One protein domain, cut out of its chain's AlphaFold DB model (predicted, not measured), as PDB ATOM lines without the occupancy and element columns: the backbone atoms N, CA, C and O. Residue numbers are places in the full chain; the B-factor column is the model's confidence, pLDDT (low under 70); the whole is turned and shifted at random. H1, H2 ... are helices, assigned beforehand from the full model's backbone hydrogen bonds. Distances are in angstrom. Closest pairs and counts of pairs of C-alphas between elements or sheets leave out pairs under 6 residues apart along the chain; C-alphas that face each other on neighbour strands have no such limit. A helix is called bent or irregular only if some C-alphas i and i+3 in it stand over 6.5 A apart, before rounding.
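AT A GLANCE: This is residues 3 to 101 of the 457 residues of the protein "HlyD_D23 domain-containing protein" of Acidobacteria bacterium (UniProt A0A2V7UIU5). A very long helix arm, H3a, makes the longest axis, and the chain folds back at its far end into a second arm, H3b, the two making a narrow V; near the other end of H3a the helix H2 packs about perpendicular to it. The one-turn helix H1 comes before H2, and a long loop, residues 27 to 38, leads from H2 to H3a. The printed part has 99 residues with three named helices, H1, H2 and the bent H3, no named strand, and the class all helix. It is loose, with a radius of gyration of the C-alphas of 17.8 A, and only just flat, spanning 54 by 33 by 18 A.

IN THESE COORDINATES: H1 is residues 3 to 6, beginning at C-alpha 3 (-30.789, -19.658, 24.404). H2 is residues 11 to 26, 22.2 A long. H3, residues 39 to 99, was assigned as one helix by its hydrogen bonds but is bent: C-alphas 74 and 77 are 9.6 A apart. Its arm H3a, residues 39 to 74, is 52.4 A long, and its arm H3b, residues 77 to 99, is 31.9 A long, with a kink of 35 degrees near residue 93, ending at C-alpha 99 (-41.385, -34.378, 1.269).

HOW THE PARTS SIT: H1 and H2 are close but not clearly touching, the closest C-alphas being those of Ser 3 and Leu 11, 6.1 A apart. H2 touches H3a, about perpendicular at 87 degrees; the closest C-alphas are those of Ala 15 and Phe 45, 4.3 A apart, and H3a touches H2 with residues 44 to 50 alone. H3a touches H3b with residues 64 to 73 alone, at a shallow tilt of 20 degrees, opposite ways; the closest C-alphas are those of Val 72 and Gly 79, 4.6 A apart. H2 and H3b are apart. Each O i to N i+4 pair is within hydrogen-bond range in H2, 31 of 32 in H3a and 16 of 19 in H3b; H1 is too short for such a pair.

THE WHOLE: The C-alphas of Thr 38 and Gln 76 are the two farthest apart, 53.8 A. The printed part has no cut; the link from H2 to H3 is long. Mean pLDDT of the printed part is 70.9, with 34 residues under 70, among them 23 to 37 and 91 to 101.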
ATOM      1  N   SER A   3     -30.993 -18.333  23.806       57.06
ATOM      2  CA  SER A   3     -30.789 -19.658  24.404       57.06
ATOM      3  C   SER A   3     -30.286 -19.616  25.852       57.06
ATOM      4  O   SER A   3     -30.665 -20.489  26.628       57.06
ATOM      5  N   ASP A   4     -29.500 -18.600  26.229       57.72
ATOM      6  CA  ASP A   4     -28.944 -18.462  27.586       57.72
ATOM      7  C   ASP A   4     -29.991 -17.940  28.569       57.72
ATOM      8  O   ASP A   4     -30.080 -18.404  29.703       57.72
ATOM      9  N   VAL A   5     -30.852 -17.032  28.100       60.00
ATOM     10  CA  VAL A   5     -31.965 -16.463  28.881       60.00
ATOM     11  C   VAL A   5     -33.033 -17.520  29.187       60.00
ATOM     12  O   VAL A   5     -33.705 -17.455  30.211       60.00
ATOM     13  N   VAL A   6     -33.175 -18.523  28.317       63.88
ATOM     14  CA  VAL A   6     -34.217 -19.556  28.414       63.88
ATOM     15  C   VAL A   6     -33.686 -20.874  29.016       63.88
ATOM     16  O   VAL A   6     -34.480 -21.761  29.307       63.88
ATOM     17  N   ARG A   7     -32.369 -21.013  29.263       62.34
ATOM     18  CA  ARG A   7     -31.706 -22.227  29.805       62.34
ATOM     19  C   ARG A   7     -32.063 -23.540  29.074       62.34
ATOM     20  O   ARG A   7     -31.997 -24.616  29.661       62.34
ATOM     21  N   ILE A   8     -32.416 -23.479  27.783       70.94
ATOM     22  CA  ILE A   8     -32.709 -24.671  26.968       70.94
ATOM     23  C   ILE A   8     -31.587 -24.878  25.940       70.94
ATOM     24  O   ILE A   8     -31.474 -24.092  24.990       70.94
ATOM     25  N   PRO A   9     -30.791 -25.961  26.047       68.31
ATOM     26  CA  PRO A   9     -29.760 -26.261  25.064       68.31
ATOM     27  C   PRO A   9     -30.397 -26.629  23.718       68.31
ATOM     28  O   PRO A   9     -31.376 -27.384  23.648       68.31
ATOM     29  N   ASN A  10     -29.817 -26.114  22.631       68.62
ATOM     30  CA  ASN A  10     -30.248 -26.365  21.251       68.62
ATOM     31  C   ASN A  10     -31.692 -25.915  20.927       68.62
ATOM     32  O   ASN A  10     -32.395 -26.577  20.153       68.62
ATOM     33  N   LEU A  11     -32.121 -24.765  21.473       75.44
ATOM     34  CA  LEU A  11     -33.462 -24.177  21.298       75.44
ATOM     35  C   LEU A  11     -33.922 -24.137  19.828       75.44
ATOM     36  O   LEU A  11     -35.028 -24.574  19.523       75.44
ATOM     37  N   ARG A  12     -33.061 -23.691  18.898       72.25
ATOM     38  CA  ARG A  12     -33.382 -23.603  17.460       72.25
ATOM     39  C   ARG A  12     -33.726 -24.968  16.859       72.25
ATOM     40  O   ARG A  12     -34.767 -25.112  16.227       72.25
ATOM     41  N   ARG A  13     -32.881 -25.981  17.075       73.88
ATOM     42  CA  ARG A  13     -33.068 -27.327  16.502       73.88
ATOM     43  C   ARG A  13     -34.321 -28.005  17.065       73.88
ATOM     44  O   ARG A  13     -35.082 -28.588  16.297       73.88
ATOM     45  N   LYS A  14     -34.567 -27.878  18.376       74.75
ATOM     46  CA  LYS A  14     -35.764 -28.425  19.042       74.75
ATOM     47  C   LYS A  14     -37.048 -27.697  18.622       74.75
ATOM     48  O   LYS A  14     -38.042 -28.359  18.345       74.75
ATOM     49  N   ALA A  15     -37.013 -26.368  18.483       74.31
ATOM     50  CA  ALA A  15     -38.154 -25.577  18.019       74.31
ATOM     51  C   ALA A  15     -38.548 -25.901  16.568       74.31
ATOM     52  O   ALA A  15     -39.728 -26.105  16.290       74.31
ATOM     53  N   PHE A  16     -37.577 -26.027  15.652       73.75
ATOM     54  CA  PHE A  16     -37.858 -26.422  14.265       73.75
ATOM     55  C   PHE A  16     -38.336 -27.876  14.148       73.75
ATOM     56  O   PHE A  16     -39.231 -28.146  13.351       73.75
ATOM     57  N   ALA A  17     -37.798 -28.805  14.950       74.19
ATOM     58  CA  ALA A  17     -38.286 -30.186  14.990       74.19
ATOM     59  C   ALA A  17     -39.740 -30.257  15.489       74.19
ATOM     60  O   ALA A  17     -40.580 -30.872  14.838       74.19
ATOM     61  N   TYR A  18     -40.059 -29.540  16.570       76.69
ATOM     62  CA  TYR A  18     -41.416 -29.460  17.111       76.69
ATOM     63  C   TYR A  18     -42.406 -28.807  16.131       76.69
ATOM     64  O   TYR A  18     -43.523 -29.299  15.962       76.69
ATOM     65  N   LEU A  19     -42.001 -27.731  15.443       73.69
ATOM     66  CA  LEU A  19     -42.816 -27.083  14.412       73.69
ATOM     67  C   LEU A  19     -43.059 -28.027  13.221       73.69
ATOM     68  O   LEU A  19     -44.190 -28.145  12.756       73.69
ATOM     69  N   ARG A  20     -42.028 -28.757  12.776       71.12
ATOM     70  CA  ARG A  20     -42.117 -29.741  11.686       71.12
ATOM     71  C   ARG A  20     -43.056 -30.898  12.023       71.12
ATOM     72  O   ARG A  20     -43.906 -31.230  11.203       71.12
ATOM     73  N   ASP A  21     -42.951 -31.480  13.214       73.75
ATOM     74  CA  ASP A  21     -43.805 -32.601  13.632       73.75
ATOM     75  C   ASP A  21     -45.265 -32.170  13.823       73.75
ATOM     76  O   ASP A  21     -46.193 -32.952  13.608       73.75
ATOM     77  N   ARG A  22     -45.490 -30.902  14.187       72.31
ATOM     78  CA  ARG A  22     -46.833 -30.325  14.285       72.31
ATOM     79  C   ARG A  22     -47.434 -30.007  12.917       72.31
ATOM     80  O   ARG A  22     -48.619 -30.260  12.727       72.31
ATOM     81  N   ILE A  23     -46.631 -29.519  11.970       68.00
ATOM     82  CA  ILE A  23     -47.035 -29.357  10.564       68.00
ATOM     83  C   ILE A  23     -47.351 -30.726   9.943       68.00
ATOM     84  O   ILE A  23     -48.377 -30.862   9.285       68.00
ATOM     85  N   ARG A  24     -46.546 -31.763  10.221       68.12
ATOM     86  CA  ARG A  24     -46.814 -33.145   9.780       68.12
ATOM     87  C   ARG A  24     -48.124 -33.699  10.339       68.12
ATOM     88  O   ARG A  24     -48.911 -34.232   9.569       68.12
ATOM     89  N   ARG A  25     -48.414 -33.476  11.627       69.94
ATOM     90  CA  ARG A  25     -49.713 -33.837  12.224       69.94
ATOM     91  C   ARG A  25     -50.893 -33.068  11.626       69.94
ATOM     92  O   ARG A  25     -51.944 -33.656  11.412       69.94
ATOM     93  N   LEU A  26     -50.725 -31.780  11.322       68.25
ATOM     94  CA  LEU A  26     -51.733 -30.977  10.608       68.25
ATOM     95  C   LEU A  26     -51.988 -31.483   9.180       68.25
ATOM     96  O   LEU A  26     -53.099 -31.354   8.676       68.25
ATOM     97  N   LEU A  27     -50.968 -32.065   8.549       61.44
ATOM     98  CA  LEU A  27     -51.025 -32.676   7.219       61.44
ATOM     99  C   LEU A  27     -51.403 -34.171   7.250       61.44
ATOM    100  O   LEU A  27     -51.388 -34.810   6.203       61.44
ATOM    101  N   GLY A  28     -51.757 -34.726   8.417       58.09
ATOM    102  CA  GLY A  28     -52.246 -36.103   8.562       58.09
ATOM    103  C   GLY A  28     -51.172 -37.199   8.549       58.09
ATOM    104  O   GLY A  28     -51.517 -38.360   8.374       58.09
ATOM    105  N   ALA A  29     -49.892 -36.855   8.721       66.25
ATOM    106  CA  ALA A  29     -48.796 -37.821   8.795       66.25
ATOM    107  C   ALA A  29     -48.447 -38.187  10.249       66.25
ATOM    108  O   ALA A  29     -48.393 -37.307  11.120       66.25
ATOM    109  N   ASP A  30     -48.139 -39.465  10.491       57.72
ATOM    110  CA  ASP A  30     -47.651 -39.951  11.781       57.72
ATOM    111  C   ASP A  30     -46.304 -39.305  12.113       57.72
ATOM    112  O   ASP A  30     -45.309 -39.442  11.397       57.72
ATOM    113  N   ALA A  31     -46.276 -38.547  13.208       59.97
ATOM    114  CA  ALA A  31     -45.066 -37.915  13.709       59.97
ATOM    115  C   ALA A  31     -44.720 -38.507  15.080       59.97
ATOM    116  O   ALA A  31     -45.616 -38.589  15.929       59.97
ATOM    117  N   PRO A  32     -43.447 -38.866  15.342       58.72
ATOM    118  CA  PRO A  32     -43.035 -39.336  16.658       58.72
ATOM    119  C   PRO A  32     -43.368 -38.252  17.689       58.72
ATOM    120  O   PRO A  32     -42.992 -37.086  17.551       58.72
ATOM    121  N   GLY A  33     -44.165 -38.605  18.694       57.41
ATOM    122  CA  GLY A  33     -44.558 -37.669  19.739       57.41
ATOM    123  C   GLY A  33     -43.319 -37.103  20.431       57.41
ATOM    124  O   GLY A  33     -42.444 -37.850  20.852       57.41
ATOM    125  N   PHE A  34     -43.237 -35.777  20.567       62.47
ATOM    126  CA  PHE A  34     -42.150 -35.119  21.300       62.47
ATOM    127  C   PHE A  34     -42.330 -35.380  22.815       62.47
ATOM    128  O   PHE A  34     -42.923 -34.572  23.540       62.47
ATOM    129  N   SER A  35     -41.912 -36.560  23.279       54.16
ATOM    130  CA  SER A  35     -42.041 -37.043  24.659       54.16
ATOM    131  C   SER A  35     -40.887 -36.513  25.513       54.16
ATOM    132  O   SER A  35     -39.741 -36.911  25.325       54.16
ATOM    133  N   GLY A  36     -41.186 -35.584  26.426       60.78
ATOM    134  CA  GLY A  36     -40.210 -35.044  27.386       60.78
ATOM    135  C   GLY A  36     -40.241 -33.526  27.599       60.78
ATOM    136  O   GLY A  36     -39.544 -33.039  28.476       60.78
ATOM    137  N   ALA A  37     -41.037 -32.763  26.835       62.75
ATOM    138  CA  ALA A  37     -41.116 -31.303  26.986       62.75
ATOM    139  C   ALA A  37     -42.246 -30.869  27.936       62.75
ATOM    140  O   ALA A  37     -43.409 -31.242  27.728       62.75
ATOM    141  N   THR A  38     -41.918 -30.020  28.913       73.38
ATOM    142  CA  THR A  38     -42.880 -29.417  29.849       73.38
ATOM    143  C   THR A  38     -43.871 -28.483  29.125       73.38
ATOM    144  O   THR A  38     -43.581 -27.974  28.034       73.38
ATOM    145  N   PRO A  39     -45.060 -28.194  29.697       72.50
ATOM    146  CA  PRO A  39     -46.058 -27.327  29.057       72.50
ATOM    147  C   PRO A  39     -45.537 -25.921  28.726       72.50
ATOM    148  O   PRO A  39     -45.988 -25.308  27.755       72.50
ATOM    149  N   ARG A  40     -44.579 -25.413  29.515       73.44
ATOM    150  CA  ARG A  40     -43.920 -24.120  29.287       73.44
ATOM    151  C   ARG A  40     -42.963 -24.183  28.092       73.44
ATOM    152  O   ARG A  40     -43.060 -23.342  27.203       73.44
ATOM    153  N   GLU A  41     -42.135 -25.222  27.995       74.75
ATOM    154  CA  GLU A  41     -41.203 -25.416  26.872       74.75
ATOM    155  C   GLU A  41     -41.926 -25.576  25.531       74.75
ATOM    156  O   GLU A  41     -41.502 -25.011  24.525       74.75
ATOM    157  N   ARG A  42     -43.078 -26.261  25.510       74.81
ATOM    158  CA  ARG A  42     -43.901 -26.410  24.297       74.81
ATOM    159  C   ARG A  42     -44.404 -25.075  23.739       74.81
ATOM    160  O   ARG A  42     -44.496 -24.937  22.520       74.81
ATOM    161  N   ARG A  43     -44.743 -24.105  24.601       76.69
ATOM    162  CA  ARG A  43     -45.148 -22.757  24.156       76.69
ATOM    163  C   ARG A  43     -43.956 -21.985  23.611       76.69
ATOM    164  O   ARG A  43     -44.078 -21.394  22.547       76.69
ATOM    165  N   VAL A  44     -42.810 -22.062  24.289       79.62
ATOM    166  CA  VAL A  44     -41.570 -21.398  23.863       79.62
ATOM    167  C   VAL A  44     -41.076 -21.938  22.518       79.62
ATOM    168  O   VAL A  44     -40.714 -21.157  21.644       79.62
ATOM    169  N   PHE A  45     -41.121 -23.254  22.290       80.62
ATOM    170  CA  PHE A  45     -40.773 -23.838  20.990       80.62
ATOM    171  C   PHE A  45     -41.710 -23.387  19.868       80.62
ATOM    172  O   PHE A  45     -41.261 -23.196  18.741       80.62
ATOM    173  N   LEU A  46     -42.999 -23.201  20.165       78.00
ATOM    174  CA  LEU A  46     -43.991 -22.790  19.176       78.00
ATOM    175  C   LEU A  46     -43.850 -21.307  18.814       78.00
ATOM    176  O   LEU A  46     -43.830 -20.974  17.632       78.00
ATOM    177  N   THR A  47     -43.701 -20.429  19.808       80.31
ATOM    178  CA  THR A  47     -43.525 -18.988  19.577       80.31
ATOM    179  C   THR A  47     -42.183 -18.691  18.918       80.31
ATOM    180  O   THR A  47     -42.148 -17.999  17.902       80.31
ATOM    181  N   TYR A  48     -41.092 -19.276  19.420       84.12
ATOM    182  CA  TYR A  48     -39.765 -19.120  18.824       84.12
ATOM    183  C   TYR A  48     -39.699 -19.738  17.423       84.12
ATOM    184  O   TYR A  48     -39.140 -19.130  16.518       84.12
ATOM    185  N   GLY A  49     -40.295 -20.918  17.212       79.38
ATOM    186  CA  GLY A  49     -40.337 -21.578  15.904       79.38
ATOM    187  C   GLY A  49     -41.090 -20.762  14.851       79.38
ATOM    188  O   GLY A  49     -40.579 -20.584  13.747       79.38
ATOM    189  N   LEU A  50     -42.260 -20.211  15.198       79.88
ATOM    190  CA  LEU A  50     -43.028 -19.340  14.302       79.88
ATOM    191  C   LEU A  50     -42.279 -18.041  13.994       79.88
ATOM    192  O   LEU A  50     -42.103 -17.721  12.820       79.88
ATOM    193  N   LEU A  51     -41.767 -17.342  15.010       79.88
ATOM    194  CA  LEU A  51     -41.001 -16.104  14.823       79.88
ATOM    195  C   LEU A  51     -39.728 -16.332  14.000       79.88
ATOM    196  O   LEU A  51     -39.448 -15.575  13.073       79.88
ATOM    197  N   ALA A  52     -38.983 -17.405  14.274       78.00
ATOM    198  CA  ALA A  52     -37.780 -17.748  13.519       78.00
ATOM    199  C   ALA A  52     -38.096 -18.158  12.072       78.00
ATOM    200  O   ALA A  52     -37.322 -17.840  11.168       78.00
ATOM    201  N   SER A  53     -39.223 -18.839  11.830       76.12
ATOM    202  CA  SER A  53     -39.682 -19.165  10.474       76.12
ATOM    203  C   SER A  53     -40.109 -17.916   9.697       76.12
ATOM    204  O   SER A  53     -39.682 -17.746   8.558       76.12
ATOM    205  N   ALA A  54     -40.838 -16.997  10.337       77.94
ATOM    206  CA  ALA A  54     -41.235 -15.723   9.749       77.94
ATOM    207  C   ALA A  54     -40.010 -14.863   9.407       77.94
ATOM    208  O   ALA A  54     -39.907 -14.366   8.289       77.94
ATOM    209  N   TYR A  55     -39.038 -14.770  10.322       80.94
ATOM    210  CA  TYR A  55     -37.779 -14.062  10.083       80.94
ATOM    211  C   TYR A  55     -36.959 -14.699   8.955       80.94
ATOM    212  O   TYR A  55     -36.439 -13.991   8.099       80.94
ATOM    213  N   SER A  56     -36.882 -16.034   8.899       77.44
ATOM    214  CA  SER A  56     -36.162 -16.732   7.825       77.44
ATOM    215  C   SER A  56     -36.824 -16.510   6.463       77.44
ATOM    216  O   SER A  56     -36.117 -16.254   5.497       77.44
ATOM    217  N   CYS A  57     -38.160 -16.555   6.381       77.06
ATOM    218  CA  CYS A  57     -38.904 -16.245   5.156       77.06
ATOM    219  C   CYS A  57     -38.739 -14.784   4.731       77.06
ATOM    220  O   CYS A  57     -38.550 -14.513   3.548       77.06
ATOM    221  N   TRP A  58     -38.778 -13.852   5.685       83.88
ATOM    222  CA  TRP A  58     -38.575 -12.431   5.420       83.88
ATOM    223  C   TRP A  58     -37.158 -12.146   4.902       83.88
ATOM    224  O   TRP A  58     -37.000 -11.498   3.868       83.88
ATOM    225  N   LEU A  59     -36.134 -12.720   5.543       82.25
ATOM    226  CA  LEU A  59     -34.738 -12.618   5.112       82.25
ATOM    227  C   LEU A  59     -34.533 -13.209   3.708       82.25
ATOM    228  O   LEU A  59     -33.916 -12.573   2.857       82.25
ATOM    229  N   LEU A  60     -35.080 -14.401   3.441       80.31
ATOM    230  CA  LEU A  60     -35.020 -15.033   2.118       80.31
ATOM    231  C   LEU A  60     -35.714 -14.182   1.052       80.31
ATOM    232  O   LEU A  60     -35.198 -14.078  -0.055       80.31
ATOM    233  N   GLY A  61     -36.843 -13.552   1.385       76.94
ATOM    234  CA  GLY A  61     -37.552 -12.637   0.494       76.94
ATOM    235  C   GLY A  61     -36.731 -11.394   0.146       76.94
ATOM    236  O   GLY A  61     -36.673 -11.010  -1.018       76.94
ATOM    237  N   ILE A  62     -36.036 -10.808   1.124       82.12
ATOM    238  CA  ILE A  62     -35.138  -9.667   0.890       82.12
ATOM    239  C   ILE A  62     -33.952 -10.077   0.021       82.12
ATOM    240  O   ILE A  62     -33.648  -9.385  -0.947       82.12
ATOM    241  N   ILE A  63     -33.314 -11.213   0.320       78.00
ATOM    242  CA  ILE A  63     -32.205 -11.728  -0.491       78.00
ATOM    243  C   ILE A  63     -32.688 -11.996  -1.920       78.00
ATOM    244  O   ILE A  63     -32.022 -11.588  -2.863       78.00
ATOM    245  N   ALA A  64     -33.864 -12.602  -2.099       80.06
ATOM    246  CA  ALA A  64     -34.457 -12.844  -3.412       80.06
ATOM    247  C   ALA A  64     -34.721 -11.542  -4.181       80.06
ATOM    248  O   ALA A  64     -34.414 -11.454  -5.366       80.06
ATOM    249  N   PHE A  65     -35.256 -10.522  -3.508       80.00
ATOM    250  CA  PHE A  65     -35.549  -9.225  -4.112       80.00
ATOM    251  C   PHE A  65     -34.274  -8.482  -4.522       80.00
ATOM    252  O   PHE A  65     -34.190  -7.964  -5.634       80.00
ATOM    253  N   TYR A  66     -33.260  -8.471  -3.654       82.81
ATOM    254  CA  TYR A  66     -31.998  -7.784  -3.921       82.81
ATOM    255  C   TYR A  66     -31.175  -8.510  -4.989       82.81
ATOM    256  O   TYR A  66     -30.696  -7.886  -5.934       82.81
ATOM    257  N   LEU A  67     -31.063  -9.839  -4.882       79.31
ATOM    258  CA  LEU A  67     -30.326 -10.676  -5.827       79.31
ATOM    259  C   LEU A  67     -31.027 -10.716  -7.192       79.31
ATOM    260  O   LEU A  67     -30.378 -10.547  -8.218       79.31
ATOM    261  N   GLY A  68     -32.355 -10.867  -7.212       76.56
ATOM    262  CA  GLY A  68     -33.154 -10.824  -8.436       76.56
ATOM    263  C   GLY A  68     -33.100  -9.452  -9.102       76.56
ATOM    264  O   GLY A  68     -32.866  -9.363 -10.304       76.56
ATOM    265  N   GLY A  69     -33.213  -8.375  -8.322       73.94
ATOM    266  CA  GLY A  69     -33.051  -7.012  -8.820       73.94
ATOM    267  C   GLY A  69     -31.663  -6.762  -9.414       73.94
ATOM    268  O   GLY A  69     -31.567  -6.177 -10.490       73.94
ATOM    269  N   ALA A  70     -30.598  -7.233  -8.761       74.75
ATOM    270  CA  ALA A  70     -29.225  -7.086  -9.241       74.75
ATOM    271  C   ALA A  70     -28.952  -7.909 -10.513       74.75
ATOM    272  O   ALA A  70     -28.385  -7.379 -11.470       74.75
ATOM    273  N   LEU A  71     -29.393  -9.173 -10.568       77.06
ATOM    274  CA  LEU A  71     -29.213 -10.015 -11.756       77.06
ATOM    275  C   LEU A  71     -30.020  -9.508 -12.954       77.06
ATOM    276  O   LEU A  71     -29.495  -9.486 -14.064       77.06
ATOM    277  N   VAL A  72     -31.266  -9.072 -12.751       75.38
ATOM    278  CA  VAL A  72     -32.111  -8.549 -13.840       75.38
ATOM    279  C   VAL A  72     -31.605  -7.192 -14.332       75.38
ATOM    280  O   VAL A  72     -31.660  -6.919 -15.527       75.38
ATOM    281  N   ARG A  73     -31.058  -6.347 -13.448       72.06
ATOM    282  CA  ARG A  73     -30.502  -5.043 -13.841       72.06
ATOM    283  C   ARG A  73     -29.203  -5.175 -14.643       72.06
ATOM    284  O   ARG A  73     -29.013  -4.405 -15.575       72.06
ATOM    285  N   ASN A  74     -28.356  -6.159 -14.321       74.94
ATOM    286  CA  ASN A  74     -27.060  -6.346 -14.986       74.94
ATOM    287  C   ASN A  74     -27.117  -7.274 -16.215       74.94
ATOM    288  O   ASN A  74     -26.355  -7.073 -17.153       74.94
ATOM    289  N   TYR A  75     -28.004  -8.277 -16.224       72.75
ATOM    290  CA  TYR A  75     -28.056  -9.321 -17.264       72.75
ATOM    291  C   TYR A  75     -29.433  -9.459 -17.943       72.75
ATOM    292  O   TYR A  75     -29.674 -10.426 -18.669       72.75
ATOM    293  N   GLN A  76     -30.348  -8.508 -17.713       75.94
ATOM    294  CA  GLN A  76     -31.669  -8.427 -18.349       75.94
ATOM    295  C   GLN A  76     -32.434  -9.776 -18.324       75.94
ATOM    296  O   GLN A  76     -32.535 -10.413 -17.271       75.94
ATOM    297  N   GLY A  77     -32.998 -10.229 -19.454       69.31
ATOM    298  CA  GLY A  77     -33.821 -11.447 -19.537       69.31
ATOM    299  C   GLY A  77     -33.081 -12.744 -19.177       69.31
ATOM    300  O   GLY A  77     -33.669 -13.638 -18.564       69.31
ATOM    301  N   TRP A  78     -31.777 -12.825 -19.460       70.31
ATOM    302  CA  TRP A  78     -30.939 -13.948 -19.029       70.31
ATOM    303  C   TRP A  78     -30.736 -13.955 -17.512       70.31
ATOM    304  O   TRP A  78     -30.756 -15.019 -16.894       70.31
ATOM    305  N   GLY A  79     -30.652 -12.773 -16.893       75.69
ATOM    306  CA  GLY A  79     -30.636 -12.616 -15.440       75.69
ATOM    307  C   GLY A  79     -31.896 -13.162 -14.764       75.69
ATOM    308  O   GLY A  79     -31.797 -13.764 -13.697       75.69
ATOM    309  N   PHE A  80     -33.066 -13.037 -15.400       77.06
ATOM    310  CA  PHE A  80     -34.313 -13.623 -14.896       77.06
ATOM    311  C   PHE A  80     -34.312 -15.156 -14.975       77.06
ATOM    312  O   PHE A  80     -34.660 -15.816 -13.998       77.06
ATOM    313  N   LEU A  81     -33.872 -15.740 -16.096       75.31
ATOM    314  CA  LEU A  81     -33.762 -17.200 -16.237       75.31
ATOM    315  C   LEU A  81     -32.748 -17.799 -15.249       75.31
ATOM    316  O   LEU A  81     -33.023 -18.822 -14.613       75.31
ATOM    317  N   LEU A  82     -31.606 -17.133 -15.056       75.44
ATOM    318  CA  LEU A  82     -30.581 -17.537 -14.092       75.44
ATOM    319  C   LEU A  82     -31.096 -17.391 -12.649       75.44
ATOM    320  O   LEU A  82     -30.934 -18.290 -11.829       75.44
ATOM    321  N   PHE A  83     -31.820 -16.312 -12.345       80.69
ATOM    322  CA  PHE A  83     -32.475 -16.145 -11.051       80.69
ATOM    323  C   PHE A  83     -33.510 -17.246 -10.775       80.69
ATOM    324  O   PHE A  83     -33.476 -17.847  -9.705       80.69
ATOM    325  N   VAL A  84     -34.391 -17.569 -11.728       77.25
ATOM    326  CA  VAL A  84     -35.418 -18.617 -11.560       77.25
ATOM    327  C   VAL A  84     -34.788 -19.996 -11.352       77.25
ATOM    328  O   VAL A  84     -35.242 -20.753 -10.493       77.25
ATOM    329  N   THR A  85     -33.721 -20.319 -12.083       75.50
ATOM    330  CA  THR A  85     -33.005 -21.599 -11.945       75.50
ATOM    331  C   THR A  85     -32.241 -21.698 -10.622       75.50
ATOM    332  O   THR A  85     -32.373 -22.696  -9.914       75.50
ATOM    333  N   LEU A  86     -31.507 -20.653 -10.230       76.94
ATOM    334  CA  LEU A  86     -30.699 -20.636  -9.006       76.94
ATOM    335  C   LEU A  86     -31.571 -20.542  -7.744       76.94
ATOM    336  O   LEU A  86     -31.364 -21.278  -6.779       76.94
ATOM    337  N   PHE A  87     -32.609 -19.704  -7.769       75.94
ATOM    338  CA  PHE A  87     -33.574 -19.589  -6.675       75.94
ATOM    339  C   PHE A  87     -34.459 -20.839  -6.564       75.94
ATOM    340  O   PHE A  87     -34.718 -21.319  -5.458       75.94
ATOM    341  N   GLY A  88     -34.848 -21.429  -7.701       71.12
ATOM    342  CA  GLY A  88     -35.518 -22.728  -7.756       71.12
ATOM    343  C   GLY A  88     -34.670 -23.848  -7.147       71.12
ATOM    344  O   GLY A  88     -35.180 -24.628  -6.342       71.12
ATOM    345  N   ALA A  89     -33.365 -23.891  -7.434       73.56
ATOM    346  CA  ALA A  89     -32.441 -24.856  -6.836       73.56
ATOM    347  C   ALA A  89     -32.327 -24.683  -5.309       73.56
ATOM    348  O   ALA A  89     -32.430 -25.667  -4.569       73.56
ATOM    349  N   ILE A  90     -32.216 -23.443  -4.822       72.31
ATOM    350  CA  ILE A  90     -32.133 -23.132  -3.385       72.31
ATOM    351  C   ILE A  90     -33.410 -23.557  -2.647       72.31
ATOM    352  O   ILE A  90     -33.310 -24.202  -1.599       72.31
ATOM    353  N   LEU A  91     -34.602 -23.274  -3.196       66.75
ATOM    354  CA  LEU A  91     -35.881 -23.693  -2.600       66.75
ATOM    355  C   LEU A  91     -36.158 -25.196  -2.737       66.75
ATOM    356  O   LEU A  91     -36.836 -25.769  -1.884       66.75
ATOM    357  N   SER A  92     -35.634 -25.854  -3.773       62.06
ATOM    358  CA  SER A  92     -35.852 -27.291  -3.971       62.06
ATOM    359  C   SER A  92     -35.236 -28.139  -2.851       62.06
ATOM    360  O   SER A  92     -35.813 -29.159  -2.468       62.06
ATOM    361  N   SER A  93     -34.117 -27.704  -2.256       58.78
ATOM    362  CA  SER A  93     -33.407 -28.468  -1.219       58.78
ATOM    363  C   SER A  93     -34.168 -28.626   0.118       58.78
ATOM    364  O   SER A  93     -34.250 -29.760   0.606       58.78
ATOM    365  N   PRO A  94     -34.810 -27.591   0.714       56.78
ATOM    366  CA  PRO A  94     -35.636 -27.764   1.912       56.78
ATOM    367  C   PRO A  94     -36.972 -28.468   1.630       56.78
ATOM    368  O   PRO A  94     -37.463 -29.198   2.494       56.78
ATOM    369  N   ILE A  95     -37.553 -28.290   0.438       57.59
ATOM    370  CA  ILE A  95     -38.837 -28.899   0.048       57.59
ATOM    371  C   ILE A  95     -38.666 -30.405  -0.189       57.59
ATOM    372  O   ILE A  95     -39.436 -31.209   0.334       57.59
ATOM    373  N   ARG A  96     -37.597 -30.816  -0.879       54.56
ATOM    374  CA  ARG A  96     -37.292 -32.234  -1.118       54.56
ATOM    375  C   ARG A  96     -37.050 -32.990   0.196       54.56
ATOM    376  O   ARG A  96     -37.635 -34.046   0.416       54.56
ATOM    377  N   ASN A  97     -36.310 -32.399   1.137       54.53
ATOM    378  CA  ASN A  97     -36.043 -33.012   2.448       54.53
ATOM    379  C   ASN A  97     -37.241 -32.988   3.420       54.53
ATOM    380  O   ASN A  97     -37.230 -33.702   4.423       54.53
ATOM    381  N   THR A  98     -38.283 -32.194   3.147       52.72
ATOM    382  CA  THR A  98     -39.544 -32.228   3.910       52.72
ATOM    383  C   THR A  98     -40.583 -33.170   3.297       52.72
ATOM    384  O   THR A  98     -41.371 -33.734   4.061       52.72
ATOM    385  N   LEU A  99     -40.527 -33.420   1.981       47.28
ATOM    386  CA  LEU A  99     -41.385 -34.378   1.269       47.28
ATOM    387  C   LEU A  99     -40.906 -35.844   1.300       47.28
ATOM    388  O   LEU A  99     -41.739 -36.728   1.117       47.28
ATOM    389  N   HIS A 100     -39.636 -36.145   1.598       47.81
ATOM    390  CA  HIS A 100     -39.118 -37.531   1.708       47.81
ATOM    391  C   HIS A 100     -39.584 -38.312   2.964       47.81
ATOM    392  O   HIS A 100     -38.865 -39.151   3.497       47.81
ATOM    393  N   GLY A 101     -40.792 -38.047   3.462       50.31
ATOM    394  CA  GLY A 101     -41.402 -38.765   4.589       50.31
ATOM    395  C   GLY A 101     -42.914 -38.932   4.461       50.31
ATOM    396  O   GLY A 101     -43.591 -39.055   5.477       50.31
TER     397      GLY A 101